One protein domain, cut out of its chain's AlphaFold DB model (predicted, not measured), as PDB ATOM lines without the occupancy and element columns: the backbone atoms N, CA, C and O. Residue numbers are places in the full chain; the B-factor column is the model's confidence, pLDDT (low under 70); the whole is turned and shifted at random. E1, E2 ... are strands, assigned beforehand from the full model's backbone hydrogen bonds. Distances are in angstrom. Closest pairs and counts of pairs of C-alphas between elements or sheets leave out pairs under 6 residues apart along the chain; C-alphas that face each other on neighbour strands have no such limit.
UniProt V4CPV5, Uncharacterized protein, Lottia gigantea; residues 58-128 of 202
ATOM      1  N   ILE A  58      51.106 -13.145  24.882       80.81
ATOM      2  CA  ILE A  58      50.549 -12.747  26.168       80.81
ATOM      3  C   ILE A  58      51.374 -11.587  26.723       80.81
ATOM      4  O   ILE A  58      52.589 -11.512  26.548       80.81
ATOM      5  N   SER A  59      50.704 -10.648  27.381       75.06
ATOM      6  CA  SER A  59      51.373  -9.605  28.152       75.06
ATOM      7  C   SER A  59      50.709  -9.484  29.514       75.06
ATOM      8  O   SER A  59      49.492  -9.284  29.605       75.06
ATOM      9  N   THR A  60      51.520  -9.644  30.560       67.12
ATOM     10  CA  THR A  60      51.157  -9.382  31.951       67.12
ATOM     11  C   THR A  60      51.726  -8.017  32.326       67.12
ATOM     12  O   THR A  60      52.903  -7.768  32.085       67.12
ATOM     13  N   ASP A  61      50.897  -7.138  32.886       58.84
ATOM     14  CA  ASP A  61      51.253  -5.791  33.355       58.84
ATOM     15  C   ASP A  61      51.636  -4.762  32.265       58.84
ATOM     16  O   ASP A  61      52.801  -4.563  31.926       58.84
ATOM     17  N   ASN A  62      50.637  -4.020  31.764       53.44
ATOM     18  CA  ASN A  62      50.825  -2.751  31.034       53.44
ATOM     19  C   ASN A  62      51.814  -2.788  29.842       53.44
ATOM     20  O   ASN A  62      52.492  -1.802  29.556       53.44
ATOM     21  N   GLY A  63      51.859  -3.892  29.091       50.78
ATOM     22  CA  GLY A  63      52.557  -3.945  27.801       50.78
ATOM     23  C   GLY A  63      53.962  -4.549  27.822       50.78
ATOM     24  O   GLY A  63      54.606  -4.572  26.772       50.78
ATOM     25  N   ALA A  64      54.431  -5.101  28.946       47.41
ATOM     26  CA  ALA A  64      55.590  -5.991  28.920       47.41
ATOM     27  C   ALA A  64      55.189  -7.319  28.251       47.41
ATOM     28  O   ALA A  64      54.334  -8.060  28.742       47.41
ATOM     29  N   ILE A  65      55.736  -7.572  27.063       44.94
ATOM     30  CA  ILE A  65      55.539  -8.807  26.301       44.94
ATOM     31  C   ILE A  65      56.409  -9.874  26.952       44.94
ATOM     32  O   ILE A  65      57.628  -9.785  26.838       44.94
ATOM     33  N   ASN A  66      55.807 -10.881  27.574       53.34
ATOM     34  CA  ASN A  66      56.554 -12.018  28.095       53.34
ATOM     35  C   ASN A  66      55.945 -13.298  27.520       53.34
ATOM     36  O   ASN A  66      54.816 -13.656  27.838       53.34
ATOM     37  N   GLU A  67      56.743 -13.937  26.663       53.53
ATOM     38  CA  GLU A  67      56.606 -15.300  26.141       53.53
ATOM     39  C   GLU A  67      55.575 -15.555  25.025       53.53
ATOM     40  O   GLU A  67      54.382 -15.255  25.101       53.53
ATOM     41  N   TYR A  68      56.077 -16.194  23.964       52.69
ATOM     42  CA  TYR A  68      55.277 -17.087  23.137       52.69
ATOM     43  C   TYR A  68      55.081 -18.368  23.948       52.69
ATOM     44  O   TYR A  68      56.057 -18.916  24.458       52.69
ATOM     45  N   LEU A  69      53.850 -18.863  24.070       53.28
ATOM     46  CA  LEU A  69      53.601 -20.169  24.688       53.28
ATOM     47  C   LEU A  69      54.165 -21.282  23.784       53.28
ATOM     48  O   LEU A  69      53.430 -21.847  22.980       53.28
ATOM     49  N   SER A  70      55.462 -21.585  23.892       43.12
ATOM     50  CA  SER A  70      56.071 -22.771  23.273       43.12
ATOM     51  C   SER A  70      56.251 -23.922  24.261       43.12
ATOM     52  O   SER A  70      56.181 -25.071  23.843       43.12
ATOM     53  N   GLU A  71      56.395 -23.659  25.564       35.88
ATOM     54  CA  GLU A  71      56.508 -24.701  26.589       35.88
ATOM     55  C   GLU A  71      55.870 -24.237  27.906       35.88
ATOM     56  O   GLU A  71      56.185 -23.173  28.419       35.88
ATOM     57  N   SER A  72      54.971 -25.061  28.452       36.62
ATOM     58  CA  SER A  72      54.445 -24.989  29.824       36.62
ATOM     59  C   SER A  72      53.818 -23.652  30.253       36.62
ATOM     60  O   SER A  72      54.466 -22.812  30.869       36.62
ATOM     61  N   ALA A  73      52.494 -23.515  30.101       40.31
ATOM     62  CA  ALA A  73      51.697 -22.579  30.905       40.31
ATOM     63  C   ALA A  73      51.644 -23.059  32.376       40.31
ATOM     64  O   ALA A  73      50.607 -23.475  32.892       40.31
ATOM     65  N   GLY A  74      52.806 -23.088  33.028       33.62
ATOM     66  CA  GLY A  74      52.988 -23.384  34.436       33.62
ATOM     67  C   GLY A  74      52.883 -22.090  35.226       33.62
ATOM     68  O   GLY A  74      53.730 -21.214  35.113       33.62
ATOM     69  N   SER A  75      51.812 -21.987  36.009       37.88
ATOM     70  CA  SER A  75      51.541 -20.955  37.010       37.88
ATOM     71  C   SER A  75      52.814 -20.396  37.668       37.88
ATOM     72  O   SER A  75      53.372 -21.017  38.576       37.88
ATOM     73  N   VAL A  76      53.191 -19.166  37.322       36.69
ATOM     74  CA  VAL A  76      54.031 -18.345  38.196       36.69
ATOM     75  C   VAL A  76      53.085 -17.718  39.225       36.69
ATOM     76  O   VAL A  76      52.307 -16.822  38.915       36.69
ATOM     77  N   ASN A  77      53.105 -18.240  40.453       38.59
ATOM     78  CA  ASN A  77      52.412 -17.686  41.625       38.59
ATOM     79  C   ASN A  77      50.867 -17.648  41.606       38.59
ATOM     80  O   ASN A  77      50.258 -16.618  41.892       38.59
ATOM     81  N   GLY A  78      50.207 -18.790  41.388       42.72
ATOM     82  CA  GLY A  78      48.904 -19.083  42.014       42.72
ATOM     83  C   GLY A  78      47.705 -18.216  41.602       42.72
ATOM     84  O   GLY A  78      46.640 -18.324  42.209       42.72
ATOM     85  N   LYS A  79      47.831 -17.377  40.570       52.09
ATOM     86  CA  LYS A  79      46.719 -16.662  39.936       52.09
ATOM     87  C   LYS A  79      46.915 -16.697  38.427       52.09
ATOM     88  O   LYS A  79      47.685 -15.921  37.875       52.09
ATOM     89  N   ASN A  80      46.194 -17.588  37.750       62.00
ATOM     90  CA  ASN A  80      46.155 -17.592  36.291       62.00
ATOM     91  C   ASN A  80      45.480 -16.293  35.821       62.00
ATOM     92  O   ASN A  80      44.251 -16.148  35.886       62.00
ATOM     93  N   ASN A  81      46.293 -15.329  35.385       77.19
ATOM     94  CA  ASN A  81      45.814 -14.045  34.871       77.19
ATOM     95  C   ASN A  81      45.023 -14.198  33.566       77.19
ATOM     96  O   ASN A  81      44.259 -13.310  33.195       77.19
ATOM     97  N   ILE A  82      45.199 -15.333  32.890       80.62
ATOM     98  CA  ILE A  82      44.528 -15.700  31.650       80.62
ATOM     99  C   ILE A  82      43.951 -17.097  31.824       80.62
ATOM    100  O   ILE A  82      44.622 -18.004  32.315       80.62
ATOM    101  N   GLN A  83      42.696 -17.268  31.431       84.88
ATOM    102  CA  GLN A  83      42.004 -18.545  31.500       84.88
ATOM    103  C   GLN A  83      41.074 -18.692  30.294       84.88
ATOM    104  O   GLN A  83      40.381 -17.747  29.921       84.88
ATOM    105  N   PHE A  84      41.046 -19.887  29.710       87.31
ATOM    106  CA  PHE A  84      40.088 -20.276  28.682       87.31
ATOM    107  C   PHE A  84      39.080 -21.256  29.292       87.31
ATOM    108  O   PHE A  84      39.473 -22.258  29.884       87.31
ATOM    109  N   GLU A  85      37.788 -20.969  29.161       87.00
ATOM    110  CA  GLU A  85      36.700 -21.839  29.622       87.00
ATOM    111  C   GLU A  85      35.808 -22.236  28.444       87.00
ATOM    112  O   GLU A  85      35.389 -21.386  27.657       87.00
ATOM    113  N   GLY A  86      35.485 -23.521  28.316       84.06
ATOM    114  CA  GLY A  86      34.541 -23.993  27.304       84.06
ATOM    115  C   GLY A  86      33.095 -23.676  27.690       84.06
ATOM    116  O   GLY A  86      32.640 -24.048  28.769       84.06
ATOM    117  N   ASN A  87      32.346 -23.031  26.797       86.81
ATOM    118  CA  ASN A  87      30.895 -22.906  26.892       86.81
ATOM    119  C   ASN A  87      30.238 -24.003  26.041       86.81
ATOM    120  O   ASN A  87      30.098 -23.853  24.825       86.81
ATOM    121  N   LEU A  88      29.831 -25.090  26.703       82.94
ATOM    122  CA  LEU A  88      29.266 -26.286  26.064       82.94
ATOM    123  C   LEU A  88      27.949 -26.018  25.322       82.94
ATOM    124  O   LEU A  88      27.665 -26.673  24.330       82.94
ATOM    125  N   ASN A  89      27.158 -25.037  25.760       87.62
ATOM    126  CA  ASN A  89      25.871 -24.730  25.127       87.62
ATOM    127  C   ASN A  89      26.044 -23.975  23.803       87.62
ATOM    128  O   ASN A  89      25.211 -24.083  22.907       87.62
ATOM    129  N   LEU A  90      27.111 -23.180  23.688       86.44
ATOM    130  CA  LEU A  90      27.369 -22.345  22.515       86.44
ATOM    131  C   LEU A  90      28.458 -22.914  21.599       86.44
ATOM    132  O   LEU A  90      28.657 -22.379  20.509       86.44
ATOM    133  N   ASN A  91      29.164 -23.966  22.029       84.12
ATOM    134  CA  ASN A  91      30.393 -24.468  21.405       84.12
ATOM    135  C   ASN A  91      31.428 -23.353  21.181       84.12
ATOM    136  O   ASN A  91      32.058 -23.253  20.129       84.12
ATOM    137  N   LYS A  92      31.573 -22.476  22.177       91.25
ATOM    138  CA  LYS A  92      32.460 -21.305  22.145       91.25
ATOM    139  C   LYS A  92      33.414 -21.324  23.323       91.25
ATOM    140  O   LYS A  92      33.092 -21.882  24.369       91.25
ATOM    141  N   ILE A  93      34.554 -20.658  23.182       91.56
ATOM    142  CA  ILE A  93      35.509 -20.486  24.277       91.56
ATOM    143  C   ILE A  93      35.337 -19.099  24.891       91.56
ATOM    144  O   ILE A  93      35.213 -18.101  24.190       91.56
ATOM    145  N   LYS A  94      35.315 -19.026  26.217       93.38
ATOM    146  CA  LYS A  94      35.358 -17.783  26.977       93.38
ATOM    147  C   LYS A  94      36.798 -17.512  27.393       93.38
ATOM    148  O   LYS A  94      37.415 -18.342  28.053       93.38
ATOM    149  N   LEU A  95      37.311 -16.348  27.019       92.50
ATOM    150  CA  LEU A  95      38.578 -15.816  27.498       92.50
ATOM    151  C   LEU A  95      38.314 -14.987  28.755       92.50
ATOM    152  O   LEU A  95      37.503 -14.061  28.735       92.50
ATOM    153  N   ILE A  96      39.003 -15.313  29.841       89.00
ATOM    154  CA  ILE A  96      38.963 -14.573  31.097       89.00
ATOM    155  C   ILE A  96      40.335 -13.953  31.322       89.00
ATOM    156  O   ILE A  96      41.333 -14.665  31.415       89.00
ATOM    157  N   LEU A  97      40.357 -12.627  31.420       86.75
ATOM    158  CA  LEU A  97      41.540 -11.809  31.662       86.75
ATOM    159  C   LEU A  97      41.429 -11.144  33.035       86.75
ATOM    160  O   LEU A  97      40.378 -10.605  33.393       86.75
ATOM    161  N   ARG A  98      42.518 -11.186  33.800       83.38
ATOM    162  CA  ARG A  98      42.674 -10.572  35.126       83.38
ATOM    163  C   ARG A  98      43.943  -9.716  35.138       83.38
ATOM    164  O   ARG A  98      44.805  -9.889  34.283       83.38
ATOM    165  N   ASN A  99      44.058  -8.809  36.109       79.31
ATOM    166  CA  ASN A  99      45.267  -8.003  36.341       79.31
ATOM    167  C   ASN A  99      45.777  -7.280  35.078       79.31
ATOM    168  O   ASN A  99      46.959  -7.332  34.763       79.31
ATOM    169  N   ASN A 100      44.863  -6.657  34.320       79.88
ATOM    170  CA  ASN A 100      45.165  -5.904  33.092       79.88
ATOM    171  C   ASN A 100      46.002  -6.675  32.054       79.88
ATOM    172  O   ASN A 100      46.734  -6.074  31.268       79.88
ATOM    173  N   CYS A 101      45.901  -8.006  32.045       81.62
ATOM    174  CA  CYS A 101      46.564  -8.828  31.047       81.62
ATOM    175  C   CYS A 101      45.851  -8.739  29.701       81.62
ATOM    176  O   CYS A 101      44.633  -8.558  29.635       81.62
ATOM    177  N   GLN A 102      46.618  -8.922  28.633       86.69
ATOM    178  CA  GLN A 102      46.102  -8.942  27.271       86.69
ATOM    179  C   GLN A 102      46.579 -10.178  26.516       86.69
ATOM    180  O   GLN A 102      47.683 -10.682  26.736       86.69
ATOM    181  N   VAL A 103      45.727 -10.636  25.607       88.69
ATOM    182  CA  VAL A 103      46.018 -11.707  24.657       88.69
ATOM    183  C   VAL A 103      46.033 -11.108  23.263       88.69
ATOM    184  O   VAL A 103      45.037 -10.543  22.813       88.69
ATOM    185  N   ASP A 104      47.159 -11.240  22.580       90.19
ATOM    186  CA  ASP A 104      47.359 -10.778  21.217       90.19
ATOM    187  C   ASP A 104      47.310 -11.971  20.256       90.19
ATOM    188  O   ASP A 104      48.225 -12.796  20.179       90.19
ATOM    189  N   PHE A 105      46.190 -12.065  19.538       92.81
ATOM    190  CA  PHE A 105      45.991 -13.010  18.443       92.81
ATOM    191  C   PHE A 105      46.406 -12.431  17.084       92.81
ATOM    192  O   PHE A 105      46.330 -13.140  16.077       92.81
ATOM    193  N   ASN A 106      46.828 -11.166  17.016       92.94
ATOM    194  CA  ASN A 106      47.299 -10.516  15.796       92.94
ATOM    195  C   ASN A 106      48.793 -10.794  15.555       92.94
ATOM    196  O   ASN A 106      49.599  -9.889  15.353       92.94
ATOM    197  N   VAL A 107      49.146 -12.077  15.587       88.06
ATOM    198  CA  VAL A 107      50.493 -12.586  15.320       88.06
ATOM    199  C   VAL A 107      50.493 -13.463  14.067       88.06
ATOM    200  O   VAL A 107      49.444 -13.926  13.588       88.06
ATOM    201  N   GLU A 108      51.676 -13.680  13.498       89.69
ATOM    202  CA  GLU A 108      51.853 -14.722  12.488       89.69
ATOM    203  C   GLU A 108      51.572 -16.097  13.099       89.69
ATOM    204  O   GLU A 108      51.679 -16.283  14.305       89.69
ATOM    205  N   ASN A 109      51.124 -17.046  12.274       88.62
ATOM    206  CA  ASN A 109      50.795 -18.410  12.705       88.62
ATOM    207  C   ASN A 109      49.886 -18.482  13.948       88.62
ATOM    208  O   ASN A 109      50.026 -19.358  14.800       88.62
ATOM    209  N   SER A 110      48.965 -17.521  14.061       89.50
ATOM    210  CA  SER A 110      48.119 -17.353  15.237       89.50
ATOM    211  C   SER A 110      47.201 -18.549  15.480       89.50
ATOM    212  O   SER A 110      46.572 -19.077  14.563       89.50
ATOM    213  N   LEU A 111      47.067 -18.919  16.750       89.25
ATOM    214  CA  LEU A 111      46.161 -19.953  17.231       89.25
ATOM    215  C   LEU A 111      44.689 -19.534  17.100       89.25
ATOM    216  O   LEU A 111      43.832 -20.390  17.231       89.25
ATOM    217  N   ASN A 112      44.381 -18.254  16.839       91.12
ATOM    218  CA  ASN A 112      43.070 -17.604  17.004       91.12
ATOM    219  C   ASN A 112      41.852 -18.382  16.483       91.12
ATOM    220  O   ASN A 112      40.819 -18.408  17.151       91.12
ATOM    221  N   THR A 113      41.966 -19.033  15.326       89.25
ATOM    222  CA  THR A 113      40.849 -19.749  14.698       89.25
ATOM    223  C   THR A 113      40.413 -20.966  15.515       89.25
ATOM    224  O   THR A 113      39.216 -21.190  15.671       89.25
ATOM    225  N   LEU A 114      41.361 -21.708  16.102       87.44
ATOM    226  CA  LEU A 114      41.083 -22.915  16.888       87.44
ATOM    227  C   LEU A 114      40.144 -22.636  18.088       87.44
ATOM    228  O   LEU A 114      39.107 -23.288  18.198       87.44
ATOM    229  N   PRO A 115      40.412 -21.647  18.960       89.69
ATOM    230  CA  PRO A 115      39.501 -21.229  20.017       89.69
ATOM    231  C   PRO A 115      38.353 -20.306  19.556       89.69
ATOM    232  O   PRO A 115      37.506 -19.962  20.381       89.69
ATOM    233  N   GLY A 116      38.295 -19.905  18.278       92.62
ATOM    234  CA  GLY A 116      37.198 -19.111  17.701       92.62
ATOM    235  C   GLY A 116      37.323 -17.585  17.849       92.62
ATOM    236  O   GLY A 116      36.315 -16.875  17.785       92.62
ATOM    237  N   PHE A 117      38.529 -17.056  18.066       95.19
ATOM    238  CA  PHE A 117      38.796 -15.620  18.200       95.19
ATOM    239  C   PHE A 117      39.202 -14.967  16.871       95.19
ATOM    240  O   PHE A 117      39.888 -15.567  16.047       95.19
ATOM    241  N   ASP A 118      38.832 -13.699  16.670       96.00
ATOM    242  CA  ASP A 118      39.387 -12.873  15.585       96.00
ATOM    243  C   ASP A 118      40.872 -12.553  15.840       96.00
ATOM    244  O   ASP A 118      41.287 -12.449  16.999       96.00
ATOM    245  N   LYS A 119      41.647 -12.291  14.778       94.62
ATOM    246  CA  LYS A 119      43.015 -11.750  14.878       94.62
ATOM    247  C   LYS A 119      43.007 -10.305  15.379       94.62
ATOM    248  O   LYS A 119      42.976  -9.360  14.594       94.62
ATOM    249  N   LYS A 120      43.012 -10.134  16.698       94.62
ATOM    250  CA  LYS A 120      43.119  -8.836  17.373       94.62
ATOM    251  C   LYS A 120      43.648  -9.000  18.794       94.62
ATOM    252  O   LYS A 120      43.781 -10.117  19.295       94.62
ATOM    253  N   ILE A 121      43.910  -7.870  19.439       93.06
ATOM    254  CA  ILE A 121      44.273  -7.817  20.852       93.06
ATOM    255  C   ILE A 121      42.994  -7.798  21.689       93.06
ATOM    256  O   ILE A 121      42.099  -6.981  21.461       93.06
ATOM    257  N   TYR A 122      42.922  -8.688  22.671       93.12
ATOM    258  CA  TYR A 122      41.868  -8.731  23.674       93.12
ATOM    259  C   TYR A 122      42.439  -8.261  25.006       93.12
ATOM    260  O   TYR A 122      43.345  -8.883  25.553       93.12
ATOM    261  N   THR A 123      41.885  -7.168  25.522       91.81
ATOM    262  CA  THR A 123      42.245  -6.564  26.817       91.81
ATOM    263  C   THR A 123      41.161  -6.766  27.877       91.81
ATOM    264  O   THR A 123      41.335  -6.395  29.034       91.81
ATOM    265  N   GLN A 124      40.024  -7.354  27.492       91.62
ATOM    266  CA  GLN A 124      38.898  -7.647  28.374       91.62
ATOM    267  C   GLN A 124      38.430  -9.090  28.206       91.62
ATOM    268  O   GLN A 124      38.526  -9.674  27.124       91.62
ATOM    269  N   SER A 125      37.898  -9.649  29.294       92.88
ATOM    270  CA  SER A 125      37.253 -10.961  29.266       92.88
ATOM    271  C   SER A 125      36.102 -10.956  28.262       92.88
ATOM    272  O   SER A 125      35.265 -10.057  28.288       92.88
ATOM    273  N   THR A 126      36.034 -11.958  27.392       95.94
ATOM    274  CA  THR A 126      34.998 -12.026  26.360       95.94
ATOM    275  C   THR A 126      34.726 -13.455  25.908       95.94
ATOM    276  O   THR A 126      35.527 -14.365  26.124       95.94
ATOM    277  N   LEU A 127      33.579 -13.654  25.269       96.06
ATOM    278  CA  LEU A 127      33.274 -14.883  24.552       96.06
ATOM    279  C   LEU A 127      33.859 -14.808  23.137       96.06
ATOM    280  O   LEU A 127      33.789 -13.762  22.490       96.06
ATOM    281  N   ALA A 128      34.380 -15.927  22.644       95.75
ATOM    282  CA  ALA A 128      34.807 -16.077  21.264       95.75
ATOM    283  C   ALA A 128      33.692 -15.626  20.289       95.75
ATOM    284  O   ALA A 128      32.529 -16.051  20.414       95.75
TER     285      ALA A 128
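Overview. This is residues 58 to 128 of the 202 residues of an uncharacterized protein of Lottia gigantea (UniProt V4CPV5). The model has little regular structure: mostly loop, with a two-stranded antiparallel hairpin, E2 and E3, and a tail, residues 105 to 128, that folds back to pair briefly with E3 and E4. The printed part has 71 residues, 19 in four named strands, E1 to E4 in order, class all strand. It is compact, radius of gyration of the C-alphas 12.1 A, spanning 32 by 28 by 23 A.

Arrangement. E1, residues 65 to 68, is apart from E2, residues 82 to 87. E2 and E3, residues 92 to 97, form a hairpin, antiparallel at 155 degrees, with N 85 and O 94 within hydrogen-bond range at 2.9 A. E3 and E4, residues 102 to 104, meet only through their link. Residues 126 to 127 pair with 94 to 95 of E3.

Along the chain. E1, 8.9 A long, begins at C-alpha 65 (55.539, -8.807, 26.301). E2 runs 16.1 A, E3 16.2 A. E4, 6.4 A, ends at C-alpha 104 (47.359, -10.778, 21.217).

Size, cuts and confidence. The farthest C-alphas, of Ala 64 and Asn 89, are 35.3 A apart. The printed part has no cut; the E1 to E2 link is long. Residues 60 to 80 have pLDDT under 70.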